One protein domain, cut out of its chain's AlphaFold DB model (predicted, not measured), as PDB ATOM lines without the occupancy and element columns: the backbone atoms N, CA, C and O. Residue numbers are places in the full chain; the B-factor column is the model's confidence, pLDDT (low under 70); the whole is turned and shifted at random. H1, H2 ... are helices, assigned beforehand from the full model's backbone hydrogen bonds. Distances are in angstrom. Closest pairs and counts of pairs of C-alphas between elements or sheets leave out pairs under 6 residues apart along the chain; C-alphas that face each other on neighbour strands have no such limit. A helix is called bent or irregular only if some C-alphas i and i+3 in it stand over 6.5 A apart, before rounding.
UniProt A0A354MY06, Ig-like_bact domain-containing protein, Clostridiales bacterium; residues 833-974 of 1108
ATOM      1  N   ASP A 833     121.836 121.705 152.039       95.19
ATOM      2  CA  ASP A 833     122.785 120.683 152.515       95.19
ATOM      3  C   ASP A 833     124.093 121.293 153.056       95.19
ATOM      4  O   ASP A 833     124.662 120.780 154.016       95.19
ATOM      5  N   GLU A 834     124.552 122.406 152.469       95.12
ATOM      6  CA  GLU A 834     125.743 123.133 152.928       95.12
ATOM      7  C   GLU A 834     125.555 123.688 154.343       95.12
ATOM      8  O   GLU A 834     126.370 123.424 155.224       95.12
ATOM      9  N   TRP A 835     124.472 124.432 154.579       95.50
ATOM     10  CA  TRP A 835     124.208 125.016 155.893       95.50
ATOM     11  C   TRP A 835     123.857 123.953 156.922       95.50
ATOM     12  O   TRP A 835     124.302 124.046 158.061       95.50
ATOM     13  N   LYS A 836     123.145 122.897 156.520       93.44
ATOM     14  CA  LYS A 836     122.901 121.743 157.386       93.44
ATOM     15  C   LYS A 836     124.218 121.154 157.906       93.44
ATOM     16  O   LYS A 836     124.326 120.935 159.104       93.44
ATOM     17  N   ALA A 837     125.226 120.983 157.046       94.38
ATOM     18  CA  ALA A 837     126.537 120.493 157.471       94.38
ATOM     19  C   ALA A 837     127.231 121.435 158.476       94.38
ATOM     20  O   ALA A 837     127.812 120.954 159.442       94.38
ATOM     21  N   VAL A 838     127.127 122.759 158.291       95.56
ATOM     22  CA  VAL A 838     127.674 123.757 159.237       95.56
ATOM     23  C   VAL A 838     127.009 123.645 160.615       95.56
ATOM     24  O   VAL A 838     127.701 123.642 161.631       95.56
ATOM     25  N   PHE A 839     125.679 123.524 160.667       93.12
ATOM     26  CA  PHE A 839     124.955 123.345 161.932       93.12
ATOM     27  C   PHE A 839     125.223 121.982 162.578       93.12
ATOM     28  O   PHE A 839     125.364 121.919 163.796       93.12
ATOM     29  N   ASP A 840     125.329 120.906 161.791       91.38
ATOM     30  CA  ASP A 840     125.675 119.571 162.294       91.38
ATOM     31  C   ASP A 840     127.076 119.575 162.943       91.38
ATOM     32  O   ASP A 840     127.261 119.009 164.023       91.38
ATOM     33  N   GLU A 841     128.050 120.264 162.335       92.56
ATOM     34  CA  GLU A 841     129.398 120.444 162.896       92.56
ATOM     35  C   GLU A 841     129.372 121.277 164.188       92.56
ATOM     36  O   GLU A 841     129.946 120.871 165.200       92.56
ATOM     37  N   MET A 842     128.636 122.395 164.192       93.69
ATOM     38  CA  MET A 842     128.491 123.255 165.371       93.69
ATOM     39  C   MET A 842     127.833 122.512 166.538       93.69
ATOM     40  O   MET A 842     128.319 122.593 167.664       93.69
ATOM     41  N   ASN A 843     126.771 121.746 166.280       90.44
ATOM     42  CA  ASN A 843     126.105 120.928 167.295       90.44
ATOM     43  C   ASN A 843     127.038 119.842 167.853       90.44
ATOM     44  O   ASN A 843     127.000 119.545 169.050       90.44
ATOM     45  N   GLY A 844     127.910 119.279 167.010       89.38
ATOM     46  CA  GLY A 844     128.950 118.345 167.434       89.38
ATOM     47  C   GLY A 844     129.927 118.968 168.434       89.38
ATOM     48  O   GLY A 844     130.190 118.377 169.482       89.38
ATOM     49  N   GLU A 845     130.423 120.177 168.159       92.25
ATOM     50  CA  GLU A 845     131.314 120.894 169.082       92.25
ATOM     51  C   GLU A 845     130.579 121.375 170.345       92.25
ATOM     52  O   GLU A 845     131.093 121.203 171.448       92.25
ATOM     53  N   LEU A 846     129.341 121.870 170.237       92.12
ATOM     54  CA  LEU A 846     128.514 122.226 171.401       92.12
ATOM     55  C   LEU A 846     128.271 121.024 172.329       92.12
ATOM     56  O   LEU A 846     128.304 121.167 173.550       92.12
ATOM     57  N   THR A 847     128.106 119.822 171.769       89.88
ATOM     58  CA  THR A 847     128.001 118.580 172.553       89.88
ATOM     59  C   THR A 847     129.290 118.297 173.331       89.88
ATOM     60  O   THR A 847     129.234 117.879 174.491       89.88
ATOM     61  N   ARG A 848     130.464 118.560 172.739       89.81
ATOM     62  CA  ARG A 848     131.751 118.448 173.444       89.81
ATOM     63  C   ARG A 848     131.867 119.462 174.576       89.81
ATOM     64  O   ARG A 848     132.285 119.092 175.671       89.81
ATOM     65  N   LEU A 849     131.459 120.711 174.344       93.00
ATOM     66  CA  LEU A 849     131.449 121.751 175.377       93.00
ATOM     67  C   LEU A 849     130.544 121.368 176.551       93.00
ATOM     68  O   LEU A 849     130.992 121.395 177.694       93.00
ATOM     69  N   SER A 850     129.321 120.913 176.264       89.75
ATOM     70  CA  SER A 850     128.397 120.409 177.285       89.75
ATOM     71  C   SER A 850     128.983 119.213 178.046       89.75
ATOM     72  O   SER A 850     128.873 119.130 179.267       89.75
ATOM     73  N   THR A 851     129.683 118.311 177.353       88.50
ATOM     74  CA  THR A 851     130.370 117.180 177.993       88.50
ATOM     75  C   THR A 851     131.470 117.663 178.938       88.50
ATOM     76  O   THR A 851     131.523 117.215 180.081       88.50
ATOM     77  N   ALA A 852     132.323 118.596 178.507       90.38
ATOM     78  CA  ALA A 852     133.366 119.167 179.357       90.38
ATOM     79  C   ALA A 852     132.776 119.877 180.589       90.38
ATOM     80  O   ALA A 852     133.263 119.666 181.697       90.38
ATOM     81  N   GLU A 853     131.685 120.627 180.428       90.06
ATOM     82  CA  GLU A 853     130.954 121.256 181.534       90.06
ATOM     83  C   GLU A 853     130.450 120.233 182.565       90.06
ATOM     84  O   GLU A 853     130.605 120.443 183.768       90.06
ATOM     85  N   GLN A 854     129.941 119.071 182.132       87.00
ATOM     86  CA  GLN A 854     129.511 118.014 183.059       87.00
ATOM     87  C   GLN A 854     130.648 117.483 183.946       87.00
ATOM     88  O   GLN A 854     130.408 117.147 185.107       87.00
ATOM     89  N   TYR A 855     131.873 117.421 183.416       86.88
ATOM     90  CA  TYR A 855     133.077 117.027 184.158       86.88
ATOM     91  C   TYR A 855     133.619 118.137 185.063       86.88
ATOM     92  O   TYR A 855     134.140 117.837 186.139       86.88
ATOM     93  N   ILE A 856     133.515 119.395 184.631       86.88
ATOM     94  CA  ILE A 856     133.987 120.550 185.399       86.88
ATOM     95  C   ILE A 856     133.056 120.790 186.591       86.88
ATOM     96  O   ILE A 856     133.524 120.857 187.726       86.88
ATOM     97  N   GLU A 857     131.745 120.883 186.359       81.56
ATOM     98  CA  GLU A 857     130.794 121.346 187.381       81.56
ATOM     99  C   GLU A 857     129.387 120.724 187.330       81.56
ATOM    100  O   GLU A 857     128.576 120.972 188.224       81.56
ATOM    101  N   GLY A 858     129.079 119.887 186.335       72.88
ATOM    102  CA  GLY A 858     127.755 119.266 186.215       72.88
ATOM    103  C   GLY A 858     127.530 118.019 187.080       72.88
ATOM    104  O   GLY A 858     128.212 117.755 188.072       72.88
ATOM    105  N   ILE A 859     126.531 117.215 186.697       69.62
ATOM    106  CA  ILE A 859     126.066 116.069 187.492       69.62
ATOM    107  C   ILE A 859     127.157 115.011 187.667       69.62
ATOM    108  O   ILE A 859     127.197 114.334 188.690       69.62
ATOM    109  N   LEU A 860     128.063 114.876 186.694       69.12
ATOM    110  CA  LEU A 860     129.174 113.934 186.796       69.12
ATOM    111  C   LEU A 860     130.141 114.361 187.901       69.12
ATOM    112  O   LEU A 860     130.446 113.531 188.751       69.12
ATOM    113  N   ALA A 861     130.539 115.638 187.953       72.50
ATOM    114  CA  ALA A 861     131.369 116.171 189.036       72.50
ATOM    115  C   ALA A 861     130.713 115.978 190.419       72.50
ATOM    116  O   ALA A 861     131.375 115.596 191.387       72.50
ATOM    117  N   GLN A 862     129.392 116.173 190.505       71.00
ATOM    118  CA  GLN A 862     128.623 115.964 191.738       71.00
ATOM    119  C   GLN A 862     128.565 114.485 192.157       71.00
ATOM    120  O   GLN A 862     128.706 114.172 193.338       71.00
ATOM    121  N   LEU A 863     128.374 113.567 191.205       71.62
ATOM    122  CA  LEU A 863     128.284 112.126 191.465       71.62
ATOM    123  C   LEU A 863     129.637 111.504 191.834       71.62
ATOM    124  O   LEU A 863     129.681 110.591 192.659       71.62
ATOM    125  N   THR A 864     130.731 111.962 191.221       69.94
ATOM    126  CA  THR A 864     132.088 111.458 191.498       69.94
ATOM    127  C   THR A 864     132.715 112.111 192.728       69.94
ATOM    128  O   THR A 864     133.655 111.555 193.297       69.94
ATOM    129  N   GLY A 865     132.223 113.288 193.134       67.12
ATOM    130  CA  GLY A 865     132.848 114.120 194.161       67.12
ATOM    131  C   GLY A 865     134.207 114.688 193.736       67.12
ATOM    132  O   GLY A 865     134.960 115.162 194.585       67.12
ATOM    133  N   GLN A 866     134.544 114.606 192.444       72.25
ATOM    134  CA  GLN A 866     135.789 115.101 191.862       72.25
ATOM    135  C   GLN A 866     135.467 115.876 190.582       72.25
ATOM    136  O   GLN A 866     135.035 115.291 189.591       72.25
ATOM    137  N   SER A 867     135.692 117.191 190.618       81.88
ATOM    138  CA  SER A 867     135.722 118.036 189.421       81.88
ATOM    139  C   SER A 867     136.975 117.707 188.608       81.88
ATOM    140  O   SER A 867     138.082 117.687 189.157       81.88
ATOM    141  N   THR A 868     136.805 117.449 187.311       85.81
ATOM    142  CA  THR A 868     137.916 117.293 186.367       85.81
ATOM    143  C   THR A 868     138.022 118.573 185.535       85.81
ATOM    144  O   THR A 868     137.140 118.823 184.710       85.81
ATOM    145  N   PRO A 869     139.083 119.386 185.702       86.06
ATOM    146  CA  PRO A 869     139.198 120.701 185.071       86.06
ATOM    147  C   PRO A 869     139.552 120.601 183.577       86.06
ATOM    148  O   PRO A 869     140.672 120.882 183.158       86.06
ATOM    149  N   LEU A 870     138.585 120.197 182.747       90.19
ATOM    150  CA  LEU A 870     138.697 120.095 181.284       90.19
ATOM    151  C   LEU A 870     138.689 121.465 180.573       90.19
ATOM    152  O   LEU A 870     138.228 121.569 179.435       90.19
ATOM    153  N   TYR A 871     139.200 122.516 181.221       92.81
ATOM    154  CA  TYR A 871     139.149 123.885 180.711       92.81
ATOM    155  C   TYR A 871     139.816 124.010 179.341       92.81
ATOM    156  O   TYR A 871     139.199 124.524 178.418       92.81
ATOM    157  N   LEU A 872     141.020 123.461 179.153       93.94
ATOM    158  CA  LEU A 872     141.716 123.533 177.865       93.94
ATOM    159  C   LEU A 872     140.920 122.892 176.715       93.94
ATOM    160  O   LEU A 872     140.798 123.483 175.641       93.94
ATOM    161  N   SER A 873     140.354 121.701 176.937       93.38
ATOM    162  CA  SER A 873     139.516 121.019 175.941       93.38
ATOM    163  C   SER A 873     138.264 121.833 175.612       93.38
ATOM    164  O   SER A 873     137.859 121.893 174.449       93.38
ATOM    165  N   TYR A 874     137.679 122.485 176.622       94.88
ATOM    166  CA  TYR A 874     136.556 123.400 176.448       94.88
ATOM    167  C   TYR A 874     136.951 124.612 175.594       94.88
ATOM    168  O   TYR A 874     136.330 124.858 174.562       94.88
ATOM    169  N   LEU A 875     138.016 125.331 175.973       96.56
ATOM    170  CA  LEU A 875     138.511 126.507 175.248       96.56
ATOM    171  C   LEU A 875     138.791 126.161 173.775       96.56
ATOM    172  O   LEU A 875     138.348 126.873 172.878       96.56
ATOM    173  N   ALA A 876     139.442 125.026 173.509       95.75
ATOM    174  CA  ALA A 876     139.778 124.592 172.155       95.75
ATOM    175  C   ALA A 876     138.555 124.283 171.274       95.75
ATOM    176  O   ALA A 876     138.497 124.719 170.121       95.75
ATOM    177  N   SER A 877     137.562 123.560 171.805       95.69
ATOM    178  CA  SER A 877     136.304 123.305 171.087       95.69
ATOM    179  C   SER A 877     135.476 124.581 170.910       95.69
ATOM    180  O   SER A 877     134.822 124.752 169.879       95.69
ATOM    181  N   PHE A 878     135.542 125.521 171.855       97.44
ATOM    182  CA  PHE A 878     134.829 126.790 171.744       97.44
ATOM    183  C   PHE A 878     135.367 127.653 170.597       97.44
ATOM    184  O   PHE A 878     134.576 128.249 169.871       97.44
ATOM    185  N   GLU A 879     136.680 127.660 170.346       97.50
ATOM    186  CA  GLU A 879     137.236 128.379 169.188       97.50
ATOM    187  C   GLU A 879     136.691 127.843 167.844       97.50
ATOM    188  O   GLU A 879     136.510 128.611 166.896       97.50
ATOM    189  N   ARG A 880     136.338 126.550 167.757       96.56
ATOM    190  CA  ARG A 880     135.643 125.990 166.580       96.56
ATOM    191  C   ARG A 880     134.189 126.446 166.497       96.56
ATOM    192  O   ARG A 880     133.739 126.828 165.417       96.56
ATOM    193  N   VAL A 881     133.467 126.466 167.622       97.31
ATOM    194  CA  VAL A 881     132.106 127.033 167.684       97.31
ATOM    195  C   VAL A 881     132.117 128.493 167.230       97.31
ATOM    196  O   VAL A 881     131.314 128.869 166.381       97.31
ATOM    197  N   ARG A 882     133.075 129.292 167.713       96.00
ATOM    198  CA  ARG A 882     133.269 130.694 167.321       96.00
ATOM    199  C   ARG A 882     133.495 130.845 165.814       96.00
ATOM    200  O   ARG A 882     132.906 131.732 165.198       96.00
ATOM    201  N   LEU A 883     134.315 129.987 165.201       96.50
ATOM    202  CA  LEU A 883     134.535 129.993 163.750       96.50
ATOM    203  C   LEU A 883     133.232 129.733 162.975       96.50
ATOM    204  O   LEU A 883     132.922 130.454 162.021       96.50
ATOM    205  N   LEU A 884     132.479 128.709 163.381       97.38
ATOM    206  CA  LEU A 884     131.232 128.299 162.729       97.38
ATOM    207  C   LEU A 884     130.132 129.351 162.908       97.38
ATOM    208  O   LEU A 884     129.457 129.702 161.942       97.38
ATOM    209  N   GLU A 885     130.003 129.912 164.110       97.19
ATOM    210  CA  GLU A 885     129.104 131.029 164.395       97.19
ATOM    211  C   GLU A 885     129.448 132.236 163.517       97.19
ATOM    212  O   GLU A 885     128.570 132.782 162.852       97.19
ATOM    213  N   ASN A 886     130.724 132.625 163.440       97.00
ATOM    214  CA  ASN A 886     131.133 133.749 162.603       97.00
ATOM    215  C   ASN A 886     130.772 133.517 161.127       97.00
ATOM    216  O   ASN A 886     130.306 134.439 160.458       97.00
ATOM    217  N   LYS A 887     130.911 132.284 160.621       97.12
ATOM    218  CA  LYS A 887     130.451 131.934 159.270       97.12
ATOM    219  C   LYS A 887     128.934 132.112 159.124       97.12
ATOM    220  O   LYS A 887     128.495 132.740 158.165       97.12
ATOM    221  N   ILE A 888     128.140 131.608 160.073       97.06
ATOM    222  CA  ILE A 888     126.673 131.767 160.084       97.06
ATOM    223  C   ILE A 888     126.285 133.249 160.048       97.06
ATOM    224  O   ILE A 888     125.457 133.644 159.230       97.06
ATOM    225  N   LEU A 889     126.900 134.072 160.898       96.81
ATOM    226  CA  LEU A 889     126.542 135.482 161.050       96.81
ATOM    227  C   LEU A 889     126.987 136.359 159.872       96.81
ATOM    228  O   LEU A 889     126.347 137.372 159.595       96.81
ATOM    229  N   THR A 890     128.077 136.002 159.189       97.06
ATOM    230  CA  THR A 890     128.649 136.830 158.110       97.06
ATOM    231  C   THR A 890     128.250 136.382 156.706       97.06
ATOM    232  O   THR A 890     128.137 137.225 155.816       97.06
ATOM    233  N   GLU A 891     128.028 135.082 156.497       97.06
ATOM    234  CA  GLU A 891     127.723 134.501 155.183       97.06
ATOM    235  C   GLU A 891     126.274 133.994 155.065       97.06
ATOM    236  O   GLU A 891     125.813 133.732 153.953       97.06
ATOM    237  N   GLY A 892     125.549 133.847 156.182       95.62
ATOM    238  CA  GLY A 892     124.167 133.367 156.209       95.62
ATOM    239  C   GLY A 892     123.165 134.352 155.604       95.62
ATOM    240  O   GLY A 892     123.258 135.563 155.798       95.62
ATOM    241  N   ASP A 893     122.177 133.826 154.878       95.69
ATOM    242  CA  ASP A 893     121.019 134.607 154.435       95.69
ATOM    243  C   ASP A 893     119.932 134.690 155.524       95.69
ATOM    244  O   ASP A 893     120.046 134.087 156.593       95.69
ATOM    245  N   ASP A 894     118.840 135.410 155.248       94.56
ATOM    246  CA  ASP A 894     117.732 135.583 156.198       94.56
ATOM    247  C   ASP A 894     117.145 134.247 156.694       94.56
ATOM    248  O   ASP A 894     116.699 134.165 157.837       94.56
ATOM    249  N   THR A 895     117.160 133.186 155.875       94.25
ATOM    250  CA  THR A 895     116.649 131.860 156.273       94.25
ATOM    251  C   THR A 895     117.602 131.189 157.255       94.25
ATOM    252  O   THR A 895     117.162 130.615 158.251       94.25
ATOM    253  N   VAL A 896     118.908 131.285 156.998       95.31
ATOM    254  CA  VAL A 896     119.965 130.759 157.874       95.31
ATOM    255  C   VAL A 896     119.973 131.490 159.216       95.31
ATOM    256  O   VAL A 896     119.992 130.846 160.264       95.31
ATOM    257  N   LEU A 897     119.894 132.823 159.196       94.62
ATOM    258  CA  LEU A 897     119.834 133.636 160.410       94.62
ATOM    259  C   LEU A 897     118.544 133.367 161.192       94.62
ATOM    260  O   LEU A 897     118.583 133.214 162.413       94.62
ATOM    261  N   PHE A 898     117.403 133.249 160.505       91.56
ATOM    262  CA  PHE A 898     116.149 132.873 161.152       91.56
ATOM    263  C   PHE A 898     116.259 131.504 161.828       91.56
ATOM    264  O   PHE A 898     115.838 131.374 162.978       91.56
ATOM    265  N   TYR A 899     116.867 130.521 161.156       92.00
ATOM    266  CA  TYR A 899     117.105 129.199 161.729       92.00
ATOM    267  C   TYR A 899     117.974 129.289 162.988       92.00
ATOM    268  O   TYR A 899     117.587 128.785 164.037       92.00
ATOM    269  N   TYR A 900     119.110 129.986 162.913       92.38
ATOM    270  CA  TYR A 900     120.045 130.138 164.029       92.38
ATOM    271  C   TYR A 900     119.388 130.723 165.290       92.38
ATOM    272  O   TYR A 900     119.593 130.210 166.393       92.38
ATOM    273  N   TYR A 901     118.583 131.778 165.120       89.62
ATOM    274  CA  TYR A 901     117.980 132.510 166.235       89.62
ATOM    275  C   TYR A 901     116.637 131.954 166.716       89.62
ATOM    276  O   TYR A 901     116.281 132.208 167.864       89.62
ATOM    277  N   ASN A 902     115.872 131.255 165.869       86.81
ATOM    278  CA  ASN A 902     114.473 130.926 166.169       86.81
ATOM    279  C   ASN A 902     114.084 129.467 165.916       86.81
ATOM    280  O   ASN A 902     113.031 129.064 166.401       86.81
ATOM    281  N   GLN A 903     114.859 128.674 165.164       87.06
ATOM    282  CA  GLN A 903     114.457 127.295 164.886       87.06
ATOM    283  C   GLN A 903     114.405 126.485 166.180       87.06
ATOM    284  O   GLN A 903     115.416 126.296 166.845       87.06
ATOM    285  N   VAL A 904     113.228 125.938 166.462       79.25
ATOM    286  CA  VAL A 904     113.009 124.963 167.532       79.25
ATOM    287  C   VAL A 904     113.166 123.554 166.956       79.25
ATOM    288  O   VAL A 904     112.654 123.272 165.863       79.25
ATOM    289  N   ALA A 905     113.888 122.673 167.645       66.50
ATOM    290  CA  ALA A 905     114.006 121.272 167.243       66.50
ATOM    291  C   ALA A 905     112.710 120.487 167.545       66.50
ATOM    292  O   ALA A 905     111.842 120.933 168.292       66.50
ATOM    293  N   ALA A 906     112.533 119.315 166.926       58.66
ATOM    294  CA  ALA A 906     111.285 118.540 167.021       58.66
ATOM    295  C   ALA A 906     110.988 117.985 168.433       58.66
ATOM    296  O   ALA A 906     109.857 117.600 168.722       58.66
ATOM    297  N   ASP A 907     112.001 117.930 169.289       56.16
ATOM    298  CA  ASP A 907     111.961 117.565 170.708       56.16
ATOM    299  C   ASP A 907     111.750 118.771 171.643       56.16
ATOM    300  O   ASP A 907     111.654 118.590 172.855       56.16
ATOM    301  N   GLY A 908     111.621 119.984 171.093       59.03
ATOM    302  CA  GLY A 908     111.415 121.208 171.861       59.03
ATOM    303  C   GLY A 908     112.702 121.880 172.343       59.03
ATOM    304  O   GLY A 908     112.609 122.811 173.144       59.03
ATOM    305  N   GLU A 909     113.885 121.463 171.874       68.25
ATOM    306  CA  GLU A 909     115.137 122.143 172.225       68.25
ATOM    307  C   GLU A 909     115.178 123.599 171.722       68.25
ATOM    308  O   GLU A 909     114.593 123.964 170.696       68.25
ATOM    309  N   PHE A 910     115.889 124.440 172.478       74.25
ATOM    310  CA  PHE A 910     116.103 125.850 172.156       74.25
ATOM    311  C   PHE A 910     116.888 126.040 170.845       74.25
ATOM    312  O   PHE A 910     117.657 125.160 170.453       74.25
ATOM    313  N   PRO A 911     116.774 127.215 170.195       84.31
ATOM    314  CA  PRO A 911     117.566 127.533 169.012       84.31
ATOM    315  C   PRO A 911     119.072 127.443 169.265       84.31
ATOM    316  O   PRO A 911     119.543 127.754 170.362       84.31
ATOM    317  N   SER A 912     119.841 127.108 168.223       86.88
ATOM    318  CA  SER A 912     121.301 126.953 168.306       86.88
ATOM    319  C   SER A 912     122.010 128.172 168.901       86.88
ATOM    320  O   SER A 912     123.003 128.009 169.607       86.88
ATOM    321  N   TYR A 913     121.488 129.381 168.663       90.44
ATOM    322  CA  TYR A 913     121.992 130.605 169.283       90.44
ATOM    323  C   TYR A 913     122.110 130.504 170.807       90.44
ATOM    324  O   TYR A 913     123.121 130.933 171.354       90.44
ATOM    325  N   LYS A 914     121.134 129.900 171.500       88.25
ATOM    326  CA  LYS A 914     121.178 129.770 172.963       88.25
ATOM    327  C   LYS A 914     122.394 128.958 173.410       88.25
ATOM    328  O   LYS A 914     123.110 129.380 174.310       88.25
ATOM    329  N   SER A 915     122.635 127.811 172.783       89.31
ATOM    330  CA  SER A 915     123.753 126.941 173.155       89.31
ATOM    331  C   SER A 915     125.103 127.613 172.900       89.31
ATOM    332  O   SER A 915     126.019 127.472 173.704       89.31
ATOM    333  N   VAL A 916     125.223 128.387 171.816       93.00
ATOM    334  CA  VAL A 916     126.431 129.180 171.529       93.00
ATOM    335  C   VAL A 916     126.603 130.329 172.524       93.00
ATOM    336  O   VAL A 916     127.713 130.574 172.995       93.00
ATOM    337  N   TYR A 917     125.509 131.008 172.872       91.69
ATOM    338  CA  TYR A 917     125.481 132.058 173.885       91.69
ATOM    339  C   TYR A 917     125.975 131.538 175.239       91.69
ATOM    340  O   TYR A 917     126.895 132.110 175.822       91.69
ATOM    341  N   ASP A 918     125.424 130.415 175.706       89.50
ATOM    342  CA  ASP A 918     125.823 129.831 176.985       89.50
ATOM    343  C   ASP A 918     127.278 129.354 176.947       89.50
ATOM    344  O   ASP A 918     128.038 129.576 177.890       89.50
ATOM    345  N   ALA A 919     127.699 128.778 175.817       92.81
ATOM    346  CA  ALA A 919     129.076 128.358 175.621       92.81
ATOM    347  C   ALA A 919     130.075 129.525 175.706       92.81
ATOM    348  O   ALA A 919     131.157 129.378 176.275       92.81
ATOM    349  N   ARG A 920     129.709 130.700 175.180       93.00
ATOM    350  CA  ARG A 920     130.530 131.915 175.270       93.00
ATOM    351  C   ARG A 920     130.639 132.422 176.705       93.00
ATOM    352  O   ARG A 920     131.744 132.739 177.142       93.00
ATOM    353  N   GLY A 921     129.526 132.461 177.437       90.62
ATOM    354  CA  GLY A 921     129.537 132.864 178.844       90.62
ATOM    355  C   GLY A 921     130.397 131.924 179.697       90.62
ATOM    356  O   GLY A 921     131.236 132.378 180.472       90.62
ATOM    357  N   ASN A 922     130.273 130.610 179.495       90.12
ATOM    358  CA  ASN A 922     131.095 129.618 180.195       90.12
ATOM    359  C   ASN A 922     132.578 129.694 179.793       90.12
ATOM    360  O   ASN A 922     133.443 129.575 180.656       90.12
ATOM    361  N   TYR A 923     132.892 129.976 178.525       93.31
ATOM    362  CA  TYR A 923     134.261 130.262 178.082       93.31
ATOM    363  C   TYR A 923     134.891 131.422 178.870       93.31
ATOM    364  O   TYR A 923     135.991 131.271 179.404       93.31
ATOM    365  N   GLN A 924     134.182 132.548 179.011       91.62
ATOM    366  CA  GLN A 924     134.662 133.700 179.785       91.62
ATOM    367  C   GLN A 924     134.799 133.359 181.272       91.62
ATOM    368  O   GLN A 924     135.827 133.645 181.886       91.62
ATOM    369  N   ARG A 925     133.806 132.665 181.839       86.56
ATOM    370  CA  ARG A 925     133.835 132.197 183.230       86.56
ATOM    371  C   ARG A 925     135.038 131.302 183.521       86.56
ATOM    372  O   ARG A 925     135.676 131.461 184.557       86.56
ATOM    373  N   TYR A 926     135.357 130.367 182.632       89.25
ATOM    374  CA  TYR A 926     136.470 129.439 182.822       89.25
ATOM    375  C   TYR A 926     137.835 130.117 182.715       89.25
ATOM    376  O   TYR A 926     138.730 129.754 183.474       89.25
ATOM    377  N   LEU A 927     137.991 131.139 181.868       90.81
ATOM    378  CA  LEU A 927     139.192 131.984 181.884       90.81
ATOM    379  C   LEU A 927     139.352 132.687 183.241       90.81
ATOM    380  O   LEU A 927     140.422 132.618 183.842       90.81
ATOM    381  N   ILE A 928     138.271 133.256 183.782       84.31
ATOM    382  CA  ILE A 928     138.284 133.914 185.098       84.31
ATOM    383  C   ILE A 928     138.634 132.925 186.218       84.31
ATOM    384  O   ILE A 928     139.452 133.242 187.080       84.31
ATOM    385  N   LEU A 929     138.072 131.711 186.201       81.19
ATOM    386  CA  LEU A 929     138.397 130.666 187.184       81.19
ATOM    387  C   LEU A 929     139.851 130.178 187.085       81.19
ATOM    388  O   LEU A 929     140.415 129.753 188.093       81.19
ATOM    389  N   LEU A 930     140.464 130.261 185.902       85.75
ATOM    390  CA  LEU A 930     141.893 130.014 185.689       85.75
ATOM    391  C   LEU A 930     142.780 131.209 186.093       85.75
ATOM    392  O   LEU A 930     144.001 131.114 185.996       85.75
ATOM    393  N   GLY A 931     142.194 132.325 186.542       84.81
ATOM    394  CA  GLY A 931     142.926 133.555 186.856       84.81
ATOM    395  C   GLY A 931     143.451 134.281 185.616       84.81
ATOM    396  O   GLY A 931     144.422 135.030 185.710       84.81
ATOM    397  N   VAL A 932     142.840 134.043 184.454       89.88
ATOM    398  CA  VAL A 932     143.237 134.623 183.172       89.88
ATOM    399  C   VAL A 932     142.323 135.790 182.822       89.88
ATOM    400  O   VAL A 932     141.103 135.644 182.745       89.88
ATOM    401  N   ASP A 933     142.933 136.945 182.566       88.62
ATOM    402  CA  ASP A 933     142.238 138.107 182.021       88.62
ATOM    403  C   ASP A 933     141.732 137.819 180.597       88.62
ATOM    404  O   ASP A 933     142.487 137.379 179.722       88.62
ATOM    405  N   VAL A 934     140.438 138.059 180.373       89.62
ATOM    406  CA  VAL A 934     139.756 137.704 179.121       89.62
ATOM    407  C   VAL A 934     140.306 138.518 177.952       89.62
ATOM    408  O   VAL A 934     140.591 137.941 176.905       89.62
ATOM    409  N   ASP A 935     140.522 139.824 178.126       91.06
ATOM    410  CA  ASP A 935     141.027 140.699 177.060       91.06
ATOM    411  C   ASP A 935     142.455 140.321 176.649       91.06
ATOM    412  O   ASP A 935     142.790 140.276 175.460       91.06
ATOM    413  N   THR A 936     143.287 139.976 177.632       92.25
ATOM    414  CA  THR A 936     144.637 139.453 177.410       92.25
ATOM    415  C   THR A 936     144.588 138.158 176.599       92.25
ATOM    416  O   THR A 936     145.286 138.042 175.589       92.25
ATOM    417  N   TYR A 937     143.732 137.203 176.980       94.94
ATOM    418  CA  TYR A 937     143.564 135.950 176.238       94.94
ATOM    419  C   TYR A 937     143.046 136.176 174.809       94.94
ATOM    420  O   TYR A 937     143.554 135.592 173.848       94.94
ATOM    421  N   GLU A 938     142.064 137.062 174.641       93.69
ATOM    422  CA  GLU A 938     141.530 137.454 173.336       93.69
ATOM    423  C   GLU A 938     142.611 138.095 172.443       93.69
ATOM    424  O   GLU A 938     142.590 137.926 171.221       93.69
ATOM    425  N   GLY A 939     143.626 138.747 173.014       94.81
ATOM    426  CA  GLY A 939     144.791 139.249 172.277       94.81
ATOM    427  C   GLY A 939     145.646 138.161 171.605       94.81
ATOM    428  O   GLY A 939     146.305 138.426 170.594       94.81
ATOM    429  N   PHE A 940     145.599 136.919 172.094       96.31
ATOM    430  CA  PHE A 940     146.450 135.808 171.653       96.31
ATOM    431  C   PHE A 940     145.870 135.026 170.465       96.31
ATOM    432  O   PHE A 940     145.471 133.862 170.555       96.31
ATOM    433  N   ALA A 941     145.805 135.681 169.303       95.81
ATOM    434  CA  ALA A 941     145.209 135.109 168.095       95.81
ATOM    435  C   ALA A 941     145.905 133.824 167.594       95.81
ATOM    436  O   ALA A 941     145.224 132.933 167.072       95.81
ATOM    437  N   ALA A 942     147.233 133.700 167.733       97.19
ATOM    438  CA  ALA A 942     147.939 132.505 167.270       97.19
ATOM    439  C   ALA A 942     147.703 131.327 168.223       97.19
ATOM    440  O   ALA A 942     147.458 130.217 167.743       97.19
ATOM    441  N   LEU A 943     147.665 131.572 169.539       97.56
ATOM    442  CA  LEU A 943     147.269 130.564 170.527       97.56
ATOM    443  C   LEU A 943     145.845 130.060 170.275       97.56
ATOM    444  O   LEU A 943     145.632 128.856 170.161       97.56
ATOM    445  N   ARG A 944     144.869 130.959 170.111       97.31
ATOM    446  CA  ARG A 944     143.475 130.566 169.829       97.31
ATOM    447  C   ARG A 944     143.352 129.756 168.538       97.31
ATOM    448  O   ARG A 944     142.677 128.731 168.504       97.31
ATOM    449  N   THR A 945     144.087 130.147 167.494       97.69
ATOM    450  CA  THR A 945     144.162 129.384 166.236       97.69
ATOM    451  C   THR A 945     144.783 128.001 166.444       97.69
ATOM    452  O   THR A 945     144.314 127.017 165.870       97.69
ATOM    453  N   PHE A 946     145.836 127.903 167.260       98.25
ATOM    454  CA  PHE A 946     146.445 126.630 167.629       98.25
ATOM    455  C   PHE A 946     145.427 125.727 168.341       98.25
ATOM    456  O   PHE A 946     145.211 124.597 167.905       98.25
ATOM    457  N   LEU A 947     144.730 126.240 169.355       97.56
ATOM    458  CA  LEU A 947     143.713 125.485 170.090       97.56
ATOM    459  C   LEU A 947     142.580 125.001 169.181       97.56
ATOM    460  O   LEU A 947     142.258 123.816 169.188       97.56
ATOM    461  N   MET A 948     142.051 125.877 168.325       96.38
ATOM    462  CA  MET A 948     141.028 125.532 167.334       96.38
ATOM    463  C   MET A 948     141.464 124.369 166.426       96.38
ATOM    464  O   MET A 948     140.718 123.406 166.218       96.38
ATOM    465  N   ASN A 949     142.687 124.437 165.891       96.25
ATOM    466  CA  ASN A 949     143.210 123.436 164.960       96.25
ATOM    467  C   ASN A 949     143.476 122.087 165.641       96.25
ATOM    468  O   ASN A 949     143.282 121.041 165.019       96.25
ATOM    469  N   TYR A 950     143.886 122.104 166.909       96.38
ATOM    470  CA  TYR A 950     144.270 120.913 167.667       96.38
ATOM    471  C   TYR A 950     143.242 120.506 168.736       96.38
ATOM    472  O   TYR A 950     143.558 119.689 169.594       96.38
ATOM    473  N   ALA A 951     141.990 120.975 168.668       94.38
ATOM    474  CA  ALA A 951     140.965 120.604 169.650       94.38
ATOM    475  C   ALA A 951     140.775 119.080 169.765       94.38
ATOM    476  O   ALA A 951     140.728 118.541 170.870       94.38
ATOM    477  N   ASP A 952     140.761 118.355 168.638       93.69
ATOM    478  CA  ASP A 952     140.647 116.888 168.649       93.69
ATOM    479  C   ASP A 952     141.812 116.206 169.384       93.69
ATOM    480  O   ASP A 952     141.635 115.115 169.922       93.69
ATOM    481  N   TYR A 953     143.001 116.821 169.415       94.50
ATOM    482  CA  TYR A 953     144.153 116.274 170.131       94.50
ATOM    483  C   TYR A 953     143.898 116.272 171.639       94.50
ATOM    484  O   TYR A 953     144.075 115.233 172.273       94.50
ATOM    485  N   PHE A 954     143.412 117.384 172.202       93.12
ATOM    486  CA  PHE A 954     143.131 117.483 173.640       93.12
ATOM    487  C   PHE A 954     142.035 116.505 174.080       93.12
ATOM    488  O   PHE A 954     142.151 115.883 175.137       93.12
ATOM    489  N   TRP A 955     141.023 116.281 173.236       91.81
ATOM    490  CA  TRP A 955     140.009 115.247 173.468       91.81
ATOM    491  C   TRP A 955     140.593 113.824 173.398       91.81
ATOM    492  O   TRP A 955     140.389 113.039 174.326       91.81
ATOM    493  N   THR A 956     141.371 113.492 172.359       91.25
ATOM    494  CA  THR A 956     142.027 112.173 172.236       91.25
ATOM    495  C   THR A 956     142.948 111.880 173.419       91.25
ATOM    496  O   THR A 956     142.939 110.775 173.964       91.25
ATOM    497  N   ILE A 957     143.765 112.853 173.819       91.12
ATOM    498  CA  ILE A 957     144.693 112.690 174.934       91.12
ATOM    499  C   ILE A 957     143.955 112.578 176.260       91.12
ATOM    500  O   ILE A 957     144.334 111.747 177.084       91.12
ATOM    501  N   GLY A 958     142.889 113.354 176.461       89.31
ATOM    502  CA  GLY A 958     142.077 113.242 177.664       89.31
ATOM    503  C   GLY A 958     141.554 111.814 177.877       89.31
ATOM    504  O   GLY A 958     141.612 111.268 178.982       89.31
ATOM    505  N   GLN A 959     141.124 111.156 176.797       87.81
ATOM    506  CA  GLN A 959     140.735 109.744 176.831       87.81
ATOM    507  C   GLN A 959     141.936 108.821 177.090       87.81
ATOM    508  O   GLN A 959     141.849 107.912 177.914       87.81
ATOM    509  N   LEU A 960     143.077 109.060 176.431       88.31
ATOM    510  CA  LEU A 960     144.299 108.264 176.608       88.31
ATOM    511  C   LEU A 960     144.817 108.294 178.056       88.31
ATOM    512  O   LEU A 960     145.263 107.273 178.579       88.31
ATOM    513  N   MET A 961     144.744 109.456 178.705       89.19
ATOM    514  CA  MET A 961     145.154 109.665 180.095       89.19
ATOM    515  C   MET A 961     144.109 109.166 181.111       89.19
ATOM    516  O   MET A 961     144.352 109.250 182.312       89.19
ATOM    517  N   ASN A 962     142.971 108.618 180.656       86.06
ATOM    518  CA  ASN A 962     141.815 108.233 181.477       86.06
ATOM    519  C   ASN A 962     141.265 109.378 182.350       86.06
ATOM    520  O   ASN A 962     140.741 109.121 183.434       86.06
ATOM    521  N   VAL A 963     141.371 110.635 181.899       83.38
ATOM    522  CA  VAL A 963     140.738 111.775 182.593       83.38
ATOM    523  C   VAL A 963     139.264 111.946 182.201       83.38
ATOM    524  O   VAL A 963     138.511 112.603 182.915       83.38
ATOM    525  N   MET A 964     138.831 111.316 181.103       81.31
ATOM    526  CA  MET A 964     137.439 111.263 180.640       81.31
ATOM    527  C   MET A 964     137.108 109.898 180.010       81.31
ATOM    528  O   MET A 964     138.011 109.149 179.634       81.31
ATOM    529  N   ASP A 965     135.816 109.577 179.880       75.44
ATOM    530  CA  ASP A 965     135.347 108.319 179.280       75.44
ATOM    531  C   ASP A 965     135.707 108.251 177.774       75.44
ATOM    532  O   ASP A 965     135.527 109.243 177.060       75.44
ATOM    533  N   PRO A 966     136.172 107.102 177.246       63.19
ATOM    534  CA  PRO A 966     136.391 106.895 175.810       63.19
ATOM    535  C   PRO A 966     135.183 107.202 174.906       63.19
ATOM    536  O   PRO A 966     135.355 107.421 173.710       63.19
ATOM    537  N   LEU A 967     133.960 107.202 175.445       60.81
ATOM    538  CA  LEU A 967     132.727 107.547 174.728       60.81
ATOM    539  C   LEU A 967     132.403 109.052 174.745       60.81
ATOM    540  O   LEU A 967     131.431 109.459 174.113       60.81
ATOM    541  N   ALA A 968     133.200 109.878 175.433       63.69
ATOM    542  CA  ALA A 968     132.955 111.315 175.593       63.69
ATOM    543  C   ALA A 968     133.132 112.133 174.296       63.69
ATOM    544  O   ALA A 968     132.665 113.264 174.216       63.69
ATOM    545  N   SER A 969     133.795 111.582 173.273       65.75
ATOM    546  CA  SER A 969     133.942 112.214 171.956       65.75
ATOM    547  C   SER A 969     134.049 111.160 170.852       65.75
ATOM    548  O   SER A 969     134.692 110.127 171.031       65.75
ATOM    549  N   THR A 970     133.409 111.411 169.705       62.91
ATOM    550  CA  THR A 970     133.368 110.501 168.541       62.91
ATOM    551  C   THR A 970     134.444 110.792 167.491       62.91
ATOM    552  O   THR A 970     134.629 110.012 166.558       62.91
ATOM    553  N   SER A 971     135.166 111.901 167.637       67.50
ATOM    554  CA  SER A 971     136.293 112.304 166.792       67.50
ATOM    555  C   SER A 971     137.621 111.986 167.470       67.50
ATOM    556  O   SER A 971     137.774 112.233 168.666       67.50
ATOM    557  N   SER A 972     138.613 111.553 166.699       77.81
ATOM    558  CA  SER A 972     139.957 111.289 167.212       77.81
ATOM    559  C   SER A 972     141.017 112.017 166.396       77.81
ATOM    560  O   SER A 972     141.061 111.874 165.173       77.81
ATOM    561  N   PHE A 973     141.927 112.718 167.066       90.56
ATOM    562  CA  PHE A 973     143.194 113.126 166.471       90.56
ATOM    563  C   PHE A 973     144.061 111.909 166.136       90.56
ATOM    564  O   PHE A 973     144.291 111.038 166.979       90.56
ATOM    565  N   GLU A 974     144.563 111.853 164.905       91.25
ATOM    566  CA  GLU A 974     145.452 110.783 164.462       91.25
ATOM    567  C   GLU A 974     146.867 111.023 165.013       91.25
ATOM    568  O   GLU A 974     147.546 111.961 164.603       91.25
TER     569      GLU A 974
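What this domain is: This is residues 833 to 974 of the 1108 residues of the protein "Ig-like_bact domain-containing protein" of Clostridiales bacterium (UniProt A0A354MY06). Three long helices, H1, H3 and H5, make a bundle that runs up and down, each against the one before it, with the short H4 at one end beside H3 and H5. The bent helix H7 packs on H3, its first arm crossing it. The printed part has 142 residues with seven named helices, H1 to H7 along the chain, and no named strand; the class is all helix. It is compact, with a radius of gyration of the C-alphas of 15.5 A and spans of 44 by 37 by 31 A.

Where its parts are: H1, residues 833 to 856, begins at C-alpha 833 (122.785, 120.683, 152.515) and is 34.7 A long. H2 is residues 859 to 864, H3 residues 871 to 891, 29.9 A, H4 residues 894 to 902, H5 residues 912 to 929, 25.7 A, and H6 residues 934 to 939. H7, residues 941 to 960, was assigned as one helix by its hydrogen bonds but is bent, C-alphas 949 and 952 being 7.9 A apart; its arms are H7a, 941 to 949, and H7b, 952 to 960, ending at C-alpha 960 (144.299, 108.264, 176.608).

How they stand to each other: H1 and H3 touch, closest at C-alphas 849 and 874, 5.5 A, at a shallow tilt of 25 degrees, opposite ways. H3 touches H5, closest at C-alphas 875 and 923, 6.3 A. H3 and H4 form a helical hairpin, closest at C-alphas 889 and 897, 7.0 A. H7a touches H3 about perpendicular, 84 degrees, closest at C-alphas 876 and 947, 4.5 A. H2 only just touches H1, only at the corner, with 3 pairs within 8 A; so does H6 with H5. Every O i to N i+4 pair is within hydrogen-bond range in the helices and arms but H3, 16 of 17.

The domain as a whole: C-alphas 865 and 893 are farthest apart, 46.2 A. The printed part has no cut, and no link is long. Residues 859 to 860, 864 to 865, 905 to 909 and 966 to 971 have pLDDT under 70.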